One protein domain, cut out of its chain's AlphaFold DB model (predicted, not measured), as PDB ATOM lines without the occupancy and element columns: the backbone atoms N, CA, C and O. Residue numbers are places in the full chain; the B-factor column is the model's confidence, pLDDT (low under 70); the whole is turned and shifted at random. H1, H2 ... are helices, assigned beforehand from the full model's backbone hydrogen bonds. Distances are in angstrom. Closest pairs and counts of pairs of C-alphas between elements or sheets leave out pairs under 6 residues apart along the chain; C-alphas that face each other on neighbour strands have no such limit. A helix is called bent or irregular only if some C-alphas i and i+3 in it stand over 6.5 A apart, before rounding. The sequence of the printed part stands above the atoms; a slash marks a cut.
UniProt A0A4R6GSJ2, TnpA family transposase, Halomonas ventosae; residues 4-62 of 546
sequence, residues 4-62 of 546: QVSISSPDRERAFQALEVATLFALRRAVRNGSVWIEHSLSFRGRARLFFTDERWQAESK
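What this domain is: This is residues 4 to 62 of the 546 residues of the protein "TnpA family transposase" of Halomonas ventosae (UniProt A0A4R6GSJ2). A long helix, H2, makes one half of an extended chain, with short H1 folded back on its first turns. Past the other end of H2, a loop of residues 34 to 46 bulges sideways, then short H3 carries the chain farther along the long axis to H4, which lies off the line of H2 at the far end, where residues 53 to 59 stand free. The printed part has 59 residues and four named helices, H1 to H4, with no named strand; it is all helix and extended, radius of gyration of the C-alphas 18.4 A, spans 58 by 22 by 12 A.

Where its parts are: H1, residues 4 to 7, begins at C-alpha 4 (48.732, 11.538, 94.726) and is 5.2 A long. H2, residues 12 to 33, is 30.9 A long. H3, residues 47 to 50, is 5.6 A long. H4, residues 54 to 62, is 13.4 A long, ending at C-alpha 62 (94.465, 8.793, 105.469); it is irregular, with C-alphas 59 and 62 8.0 A apart.

How they stand to each other: H1 touches H2, at residues 14 to 19 of H2 alone; the closest C-alphas, of Ile 7 and Ala 15, are 4.4 A apart. H2 and H3 are close but not clearly touching, Asn 33 and Arg 47 having the closest C-alphas at 7.4 A. H4 is apart from H1, H2 and H3. Every O i to N i+4 pair is within hydrogen-bond range in H2, 4 of 5 in H4; H1 and H3 are too short for one.

The domain as a whole: The farthest C-alphas, of Asp 11 and Lys 62, are 59.2 A apart. The printed part has no cut; the link H2 to H3 is long. Residues 42 to 43 are under 70 in pLDDT.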
ATOM      1  N   GLN A   4      49.386  12.833  94.504       80.31
ATOM      2  CA  GLN A   4      48.732  11.538  94.726       80.31
ATOM      3  C   GLN A   4      47.204  11.641  94.610       80.31
ATOM      4  O   GLN A   4      46.580  10.807  93.970       80.31
ATOM      5  N   VAL A   5      46.623  12.729  95.123       84.38
ATOM      6  CA  VAL A   5      45.186  13.023  94.999       84.38
ATOM      7  C   VAL A   5      44.783  13.264  93.540       84.38
ATOM      8  O   VAL A   5      43.739  12.792  93.104       84.38
ATOM      9  N   SER A   6      45.614  13.969  92.765       85.88
ATOM     10  CA  SER A   6      45.333  14.277  91.356       85.88
ATOM     11  C   SER A   6      45.520  13.070  90.435       85.88
ATOM     12  O   SER A   6      44.758  12.911  89.490       85.88
ATOM     13  N   ILE A   7      46.495  12.204  90.723       87.31
ATOM     14  CA  ILE A   7      46.747  10.964  89.973       87.31
ATOM     15  C   ILE A   7      45.657   9.922  90.260       87.31
ATOM     16  O   ILE A   7      45.258   9.185  89.366       87.31
ATOM     17  N   SER A   8      45.139   9.875  91.490       87.25
ATOM     18  CA  SER A   8      44.023   9.000  91.871       87.25
ATOM     19  C   SER A   8      42.643   9.555  91.486       87.25
ATOM     20  O   SER A   8      41.629   9.010  91.919       87.25
ATOM     21  N   SER A   9      42.587  10.629  90.692       86.44
ATOM     22  CA  SER A   9      41.336  11.220  90.218       86.44
ATOM     23  C   SER A   9      40.530  10.216  89.373       86.44
ATOM     24  O   SER A   9      41.109   9.543  88.517       86.44
ATOM     25  N   PRO A  10      39.199  10.122  89.558       87.56
ATOM     26  CA  PRO A  10      38.339   9.299  88.706       87.56
ATOM     27  C   PRO A  10      38.261   9.830  87.264       87.56
ATOM     28  O   PRO A  10      38.053   9.052  86.335       87.56
ATOM     29  N   ASP A  11      38.483  11.133  87.069       92.19
ATOM     30  CA  ASP A  11      38.702  11.734  85.752       92.19
ATOM     31  C   ASP A  11      40.060  11.283  85.193       92.19
ATOM     32  O   ASP A  11      41.119  11.692  85.685       92.19
ATOM     33  N   ARG A  12      40.010  10.419  84.171       88.94
ATOM     34  CA  ARG A  12      41.180   9.777  83.560       88.94
ATOM     35  C   ARG A  12      42.060  10.741  82.779       88.94
ATOM     36  O   ARG A  12      43.273  10.550  82.781       88.94
ATOM     37  N   GLU A  13      41.487  11.765  82.156       89.75
ATOM     38  CA  GLU A  13      42.259  12.751  81.399       89.75
ATOM     39  C   GLU A  13      43.067  13.623  82.361       89.75
ATOM     40  O   GLU A  13      44.286  13.761  82.229       89.75
ATOM     41  N   ARG A  14      42.417  14.099  83.429       86.94
ATOM     42  CA  ARG A  14      43.084  14.845  84.499       86.94
ATOM     43  C   ARG A  14      44.124  14.006  85.243       86.94
ATOM     44  O   ARG A  14      45.192  14.519  85.580       86.94
ATOM     45  N   ALA A  15      43.838  12.727  85.493       89.88
ATOM     46  CA  ALA A  15      44.791  11.805  86.110       89.88
ATOM     47  C   ALA A  15      46.030  11.587  85.228       89.88
ATOM     48  O   ALA A  15      47.151  11.581  85.742       89.88
ATOM     49  N   PHE A  16      45.846  11.458  83.909       91.19
ATOM     50  CA  PHE A  16      46.946  11.310  82.957       91.19
ATOM     51  C   PHE A  16      47.816  12.572  82.894       91.19
ATOM     52  O   PHE A  16      49.026  12.480  83.089       91.19
ATOM     53  N   GLN A  17      47.215  13.759  82.763       90.56
ATOM     54  CA  GLN A  17      47.953  15.031  82.802       90.56
ATOM     55  C   GLN A  17      48.716  15.213  84.126       90.56
ATOM     56  O   GLN A  17      49.871  15.641  84.145       90.56
ATOM     57  N   ALA A  18      48.100  14.848  85.258       89.12
ATOM     58  CA  ALA A  18      48.765  14.884  86.558       89.12
ATOM     59  C   ALA A  18      49.958  13.916  86.624       89.12
ATOM     60  O   ALA A  18      50.990  14.267  87.199       89.12
ATOM     61  N   LEU A  19      49.844  12.726  86.025       91.31
ATOM     62  CA  LEU A  19      50.932  11.754  85.927       91.31
ATOM     63  C   LEU A  19      52.082  12.272  85.051       91.31
ATOM     64  O   LEU A  19      53.241  12.153  85.454       91.31
ATOM     65  N   GLU A  20      51.790  12.875  83.897       91.88
ATOM     66  CA  GLU A  20      52.799  13.483  83.018       91.88
ATOM     67  C   GLU A  20      53.577  14.577  83.751       91.88
ATOM     68  O   GLU A  20      54.810  14.543  83.824       91.88
ATOM     69  N   VAL A  21      52.860  15.513  84.383       90.50
ATOM     70  CA  VAL A  21      53.471  16.599  85.156       90.50
ATOM     71  C   VAL A  21      54.286  16.039  86.322       90.50
ATOM     72  O   VAL A  21      55.444  16.425  86.502       90.50
ATOM     73  N   ALA A  22      53.742  15.095  87.094       90.19
ATOM     74  CA  ALA A  22      54.458  14.471  88.206       90.19
ATOM     75  C   ALA A  22      55.747  13.774  87.739       90.19
ATOM     76  O   ALA A  22      56.790  13.929  88.381       90.19
ATOM     77  N   THR A  23      55.700  13.077  86.601       90.38
ATOM     78  CA  THR A  23      56.857  12.406  85.993       90.38
ATOM     79  C   THR A  23      57.920  13.416  85.569       90.38
ATOM     80  O   THR A  23      59.090  13.252  85.911       90.38
ATOM     81  N   LEU A  24      57.533  14.515  84.913       91.62
ATOM     82  CA  LEU A  24      58.460  15.587  84.529       91.62
ATOM     83  C   LEU A  24      59.091  16.275  85.749       91.62
ATOM     84  O   LEU A  24      60.290  16.568  85.748       91.62
ATOM     85  N   PHE A  25      58.326  16.500  86.821       88.00
ATOM     86  CA  PHE A  25      58.858  17.036  88.079       88.00
ATOM     87  C   PHE A  25      59.823  16.059  88.764       88.00
ATOM     88  O   PHE A  25      60.871  16.487  89.262       88.00
ATOM     89  N   ALA A  26      59.507  14.762  88.771       87.06
ATOM     90  CA  ALA A  26      60.376  13.720  89.308       87.06
ATOM     91  C   ALA A  26      61.675  13.605  88.498       87.06
ATOM     92  O   ALA A  26      62.755  13.627  89.088       87.06
ATOM     93  N   LEU A  27      61.594  13.598  87.162       89.06
ATOM     94  CA  LEU A  27      62.755  13.594  86.272       89.06
ATOM     95  C   LEU A  27      63.610  14.847  86.477       89.06
ATOM     96  O   LEU A  27      64.822  14.744  86.645       89.06
ATOM     97  N   ARG A  28      62.997  16.033  86.570       86.44
ATOM     98  CA  ARG A  28      63.708  17.282  86.890       86.44
ATOM     99  C   ARG A  28      64.444  17.188  88.227       86.44
ATOM    100  O   ARG A  28      65.576  17.660  88.328       86.44
ATOM    101  N   ARG A  29      63.827  16.605  89.263       84.88
ATOM    102  CA  ARG A  29      64.470  16.389  90.571       84.88
ATOM    103  C   ARG A  29      65.626  15.393  90.461       84.88
ATOM    104  O   ARG A  29      66.703  15.691  90.973       84.88
ATOM    105  N   ALA A  30      65.429  14.279  89.761       84.00
ATOM    106  CA  ALA A  30      66.431  13.233  89.564       84.00
ATOM    107  C   ALA A  30      67.646  13.722  88.754       84.00
ATOM    108  O   ALA A  30      68.791  13.456  89.114       84.00
ATOM    109  N   VAL A  31      67.416  14.523  87.710       85.50
ATOM    110  CA  VAL A  31      68.481  15.163  86.922       85.50
ATOM    111  C   VAL A  31      69.209  16.241  87.721       85.50
ATOM    112  O   VAL A  31      70.385  16.483  87.468       85.50
ATOM    113  N   ARG A  32      68.562  16.888  88.701       81.88
ATOM    114  CA  ARG A  32      69.198  17.884  89.585       81.88
ATOM    115  C   ARG A  32      70.029  17.259  90.697       81.88
ATOM    116  O   ARG A  32      71.136  17.717  90.941       81.88
ATOM    117  N   ASN A  33      69.530  16.215  91.350       79.38
ATOM    118  CA  ASN A  33      70.256  15.542  92.429       79.38
ATOM    119  C   ASN A  33      71.270  14.500  91.907       79.38
ATOM    120  O   ASN A  33      72.102  14.018  92.672       79.38
ATOM    121  N   GLY A  34      71.237  14.173  90.609       80.50
ATOM    122  CA  GLY A  34      72.172  13.247  89.963       80.50
ATOM    123  C   GLY A  34      71.800  11.770  90.087       80.50
ATOM    124  O   GLY A  34      72.661  10.935  89.830       80.50
ATOM    125  N   SER A  35      70.559  11.451  90.477       83.38
ATOM    126  CA  SER A  35      70.002  10.090  90.421       83.38
ATOM    127  C   SER A  35      69.702   9.640  88.988       83.38
ATOM    128  O   SER A  35      69.752   8.452  88.704       83.38
ATOM    129  N   VAL A  36      69.420  10.586  88.087       86.12
ATOM    130  CA  VAL A  36      69.419  10.385  86.631       86.12
ATOM    131  C   VAL A  36      70.464  11.327  86.051       86.12
ATOM    132  O   VAL A  36      70.571  12.479  86.480       86.12
ATOM    133  N   TRP A  37      71.262  10.851  85.102       84.31
ATOM    134  CA  TRP A  37      72.364  11.626  84.545       84.31
ATOM    135  C   TRP A  37      72.583  11.332  83.067       84.31
ATOM    136  O   TRP A  37      72.105  10.339  82.527       84.31
ATOM    137  N   ILE A  38      73.332  12.225  82.427       84.12
ATOM    138  CA  ILE A  38      73.761  12.090  81.039       84.12
ATOM    139  C   ILE A  38      75.246  11.740  81.074       84.12
ATOM    140  O   ILE A  38      76.059  12.531  81.553       84.12
ATOM    141  N   GLU A  39      75.603  10.559  80.575       75.94
ATOM    142  CA  GLU A  39      76.945   9.977  80.709       75.94
ATOM    143  C   GLU A  39      78.078  10.887  80.197       75.94
ATOM    144  O   GLU A  39      79.123  11.016  80.845       75.94
ATOM    145  N   HIS A  40      77.837  11.567  79.074       79.38
ATOM    146  CA  HIS A  40      78.800  12.461  78.425       79.38
ATOM    147  C   HIS A  40      78.645  13.936  78.817       79.38
ATOM    148  O   HIS A  40      79.407  14.781  78.351       79.38
ATOM    149  N   SER A  41      77.681  14.285  79.678       76.44
ATOM    150  CA  SER A  41      77.554  15.664  80.153       76.44
ATOM    151  C   SER A  41      78.625  15.971  81.200       76.44
ATOM    152  O   SER A  41      79.025  15.101  81.966       76.44
ATOM    153  N   LEU A  42      79.095  17.218  81.255       65.81
ATOM    154  CA  LEU A  42      79.899  17.738  82.369       65.81
ATOM    155  C   LEU A  42      78.998  18.305  83.475       65.81
ATOM    156  O   LEU A  42      79.232  18.056  84.653       65.81
ATOM    157  N   SER A  43      77.925  18.998  83.091       65.19
ATOM    158  CA  SER A  43      76.999  19.668  84.012       65.19
ATOM    159  C   SER A  43      75.961  18.724  84.630       65.19
ATOM    160  O   SER A  43      75.479  18.970  85.737       65.19
ATOM    161  N   PHE A  44      75.619  17.629  83.938       73.44
ATOM    162  CA  PHE A  44      74.618  16.639  84.359       73.44
ATOM    163  C   PHE A  44      75.215  15.250  84.600       73.44
ATOM    164  O   PHE A  44      74.642  14.254  84.166       73.44
ATOM    165  N   ARG A  45      76.371  15.185  85.276       74.50
ATOM    166  CA  ARG A  45      77.018  13.924  85.675       74.50
ATOM    167  C   ARG A  45      76.303  13.244  86.841       74.50
ATOM    168  O   ARG A  45      75.658  13.899  87.662       74.50
ATOM    169  N   GLY A  46      76.467  11.925  86.909       77.25
ATOM    170  CA  GLY A  46      76.002  11.111  88.029       77.25
ATOM    171  C   GLY A  46      76.736  11.463  89.321       77.25
ATOM    172  O   GLY A  46      77.910  11.836  89.297       77.25
ATOM    173  N   ARG A  47      76.039  11.321  90.454       80.56
ATOM    174  CA  ARG A  47      76.538  11.705  91.788       80.56
ATOM    175  C   ARG A  47      77.849  11.014  92.170       80.56
ATOM    176  O   ARG A  47      78.702  11.658  92.764       80.56
ATOM    177  N   ALA A  48      78.031   9.751  91.785       82.44
ATOM    178  CA  ALA A  48      79.251   8.993  92.072       82.44
ATOM    179  C   ALA A  48      80.518   9.669  91.517       82.44
ATOM    180  O   ALA A  48      81.571   9.583  92.128       82.44
ATOM    181  N   ARG A  49      80.410  10.426  90.413       84.44
ATOM    182  CA  ARG A  49      81.543  11.161  89.822       84.44
ATOM    183  C   ARG A  49      81.919  12.444  90.573       84.44
ATOM    184  O   ARG A  49      82.806  13.156  90.121       84.44
ATOM    185  N   LEU A  50      81.213  12.786  91.655       87.25
ATOM    186  CA  LEU A  50      81.654  13.836  92.576       87.25
ATOM    187  C   LEU A  50      82.735  13.340  93.539       87.25
ATOM    188  O   LEU A  50      83.454  14.158  94.104       87.25
ATOM    189  N   PHE A  51      82.795  12.028  93.750       92.06
ATOM    190  CA  PHE A  51      83.679  11.376  94.696       92.06
ATOM    191  C   PHE A  51      84.866  10.776  93.952       92.06
ATOM    192  O   PHE A  51      84.743  10.392  92.785       92.06
ATOM    193  N   PHE A  52      85.999  10.633  94.637       93.06
ATOM    194  CA  PHE A  52      86.998   9.685  94.167       93.06
ATOM    195  C   PHE A  52      86.382   8.286  94.058       93.06
ATOM    196  O   PHE A  52      85.380   7.971  94.700       93.06
ATOM    197  N   THR A  53      86.985   7.432  93.230       92.94
ATOM    198  CA  THR A  53      86.568   6.029  93.198       92.94
ATOM    199  C   THR A  53      86.863   5.377  94.545       92.94
ATOM    200  O   THR A  53      87.784   5.796  95.254       92.94
ATOM    201  N   ASP A  54      86.100   4.346  94.891       92.44
ATOM    202  CA  ASP A  54      86.254   3.666  96.175       92.44
ATOM    203  C   ASP A  54      87.666   3.085  96.333       92.44
ATOM    204  O   ASP A  54      88.254   3.189  97.407       92.44
ATOM    205  N   GLU A  55      88.276   2.577  95.257       94.31
ATOM    206  CA  GLU A  55      89.652   2.062  95.283       94.31
ATOM    207  C   GLU A  55      90.654   3.165  95.635       94.31
ATOM    208  O   GLU A  55      91.541   2.978  96.473       94.31
ATOM    209  N   ARG A  56      90.492   4.345  95.024       94.75
ATOM    210  CA  ARG A  56      91.345   5.498  95.307       94.75
ATOM    211  C   ARG A  56      91.130   6.002  96.729       94.75
ATOM    212  O   ARG A  56      92.103   6.328  97.408       94.75
ATOM    213  N   TRP A  57      89.883   6.053  97.196       96.19
ATOM    214  CA  TRP A  57      89.573   6.481  98.555       96.19
ATOM    215  C   TRP A  57      90.177   5.539  99.596       96.19
ATOM    216  O   TRP A  57      90.831   6.001 100.529       96.19
ATOM    217  N   GLN A  58      90.069   4.223  99.407       94.25
ATOM    218  CA  GLN A  58      90.692   3.248 100.307       94.25
ATOM    219  C   GLN A  58      92.219   3.415 100.372       94.25
ATOM    220  O   GLN A  58      92.800   3.343 101.456       94.25
ATOM    221  N   ALA A  59      92.868   3.711  99.242       95.62
ATOM    222  CA  ALA A  59      94.313   3.918  99.185       95.62
ATOM    223  C   ALA A  59      94.775   5.265  99.781       95.62
ATOM    224  O   ALA A  59      95.841   5.343 100.398       95.62
ATOM    225  N   GLU A  60      94.002   6.339  99.592       95.69
ATOM    226  CA  GLU A  60      94.436   7.714  99.881       95.69
ATOM    227  C   GLU A  60      93.734   8.374 101.078       95.69
ATOM    228  O   GLU A  60      94.189   9.431 101.518       95.69
ATOM    229  N   SER A  61      92.671   7.785 101.637       95.25
ATOM    230  CA  SER A  61      91.820   8.395 102.680       95.25
ATOM    231  C   SER A  61      92.627   9.018 103.817       95.25
ATOM    232  O   SER A  61      92.440  10.189 104.134       95.25
ATOM    233  N   LYS A  62      93.601   8.293 104.381       96.00
ATOM    234  CA  LYS A  62      94.465   8.793 105.469       96.00
ATOM    235  C   LYS A  62      95.183  10.102 105.112       96.00
ATOM    236  O   LYS A  62      95.291  10.981 105.963       96.00
TER     237      LYS A  62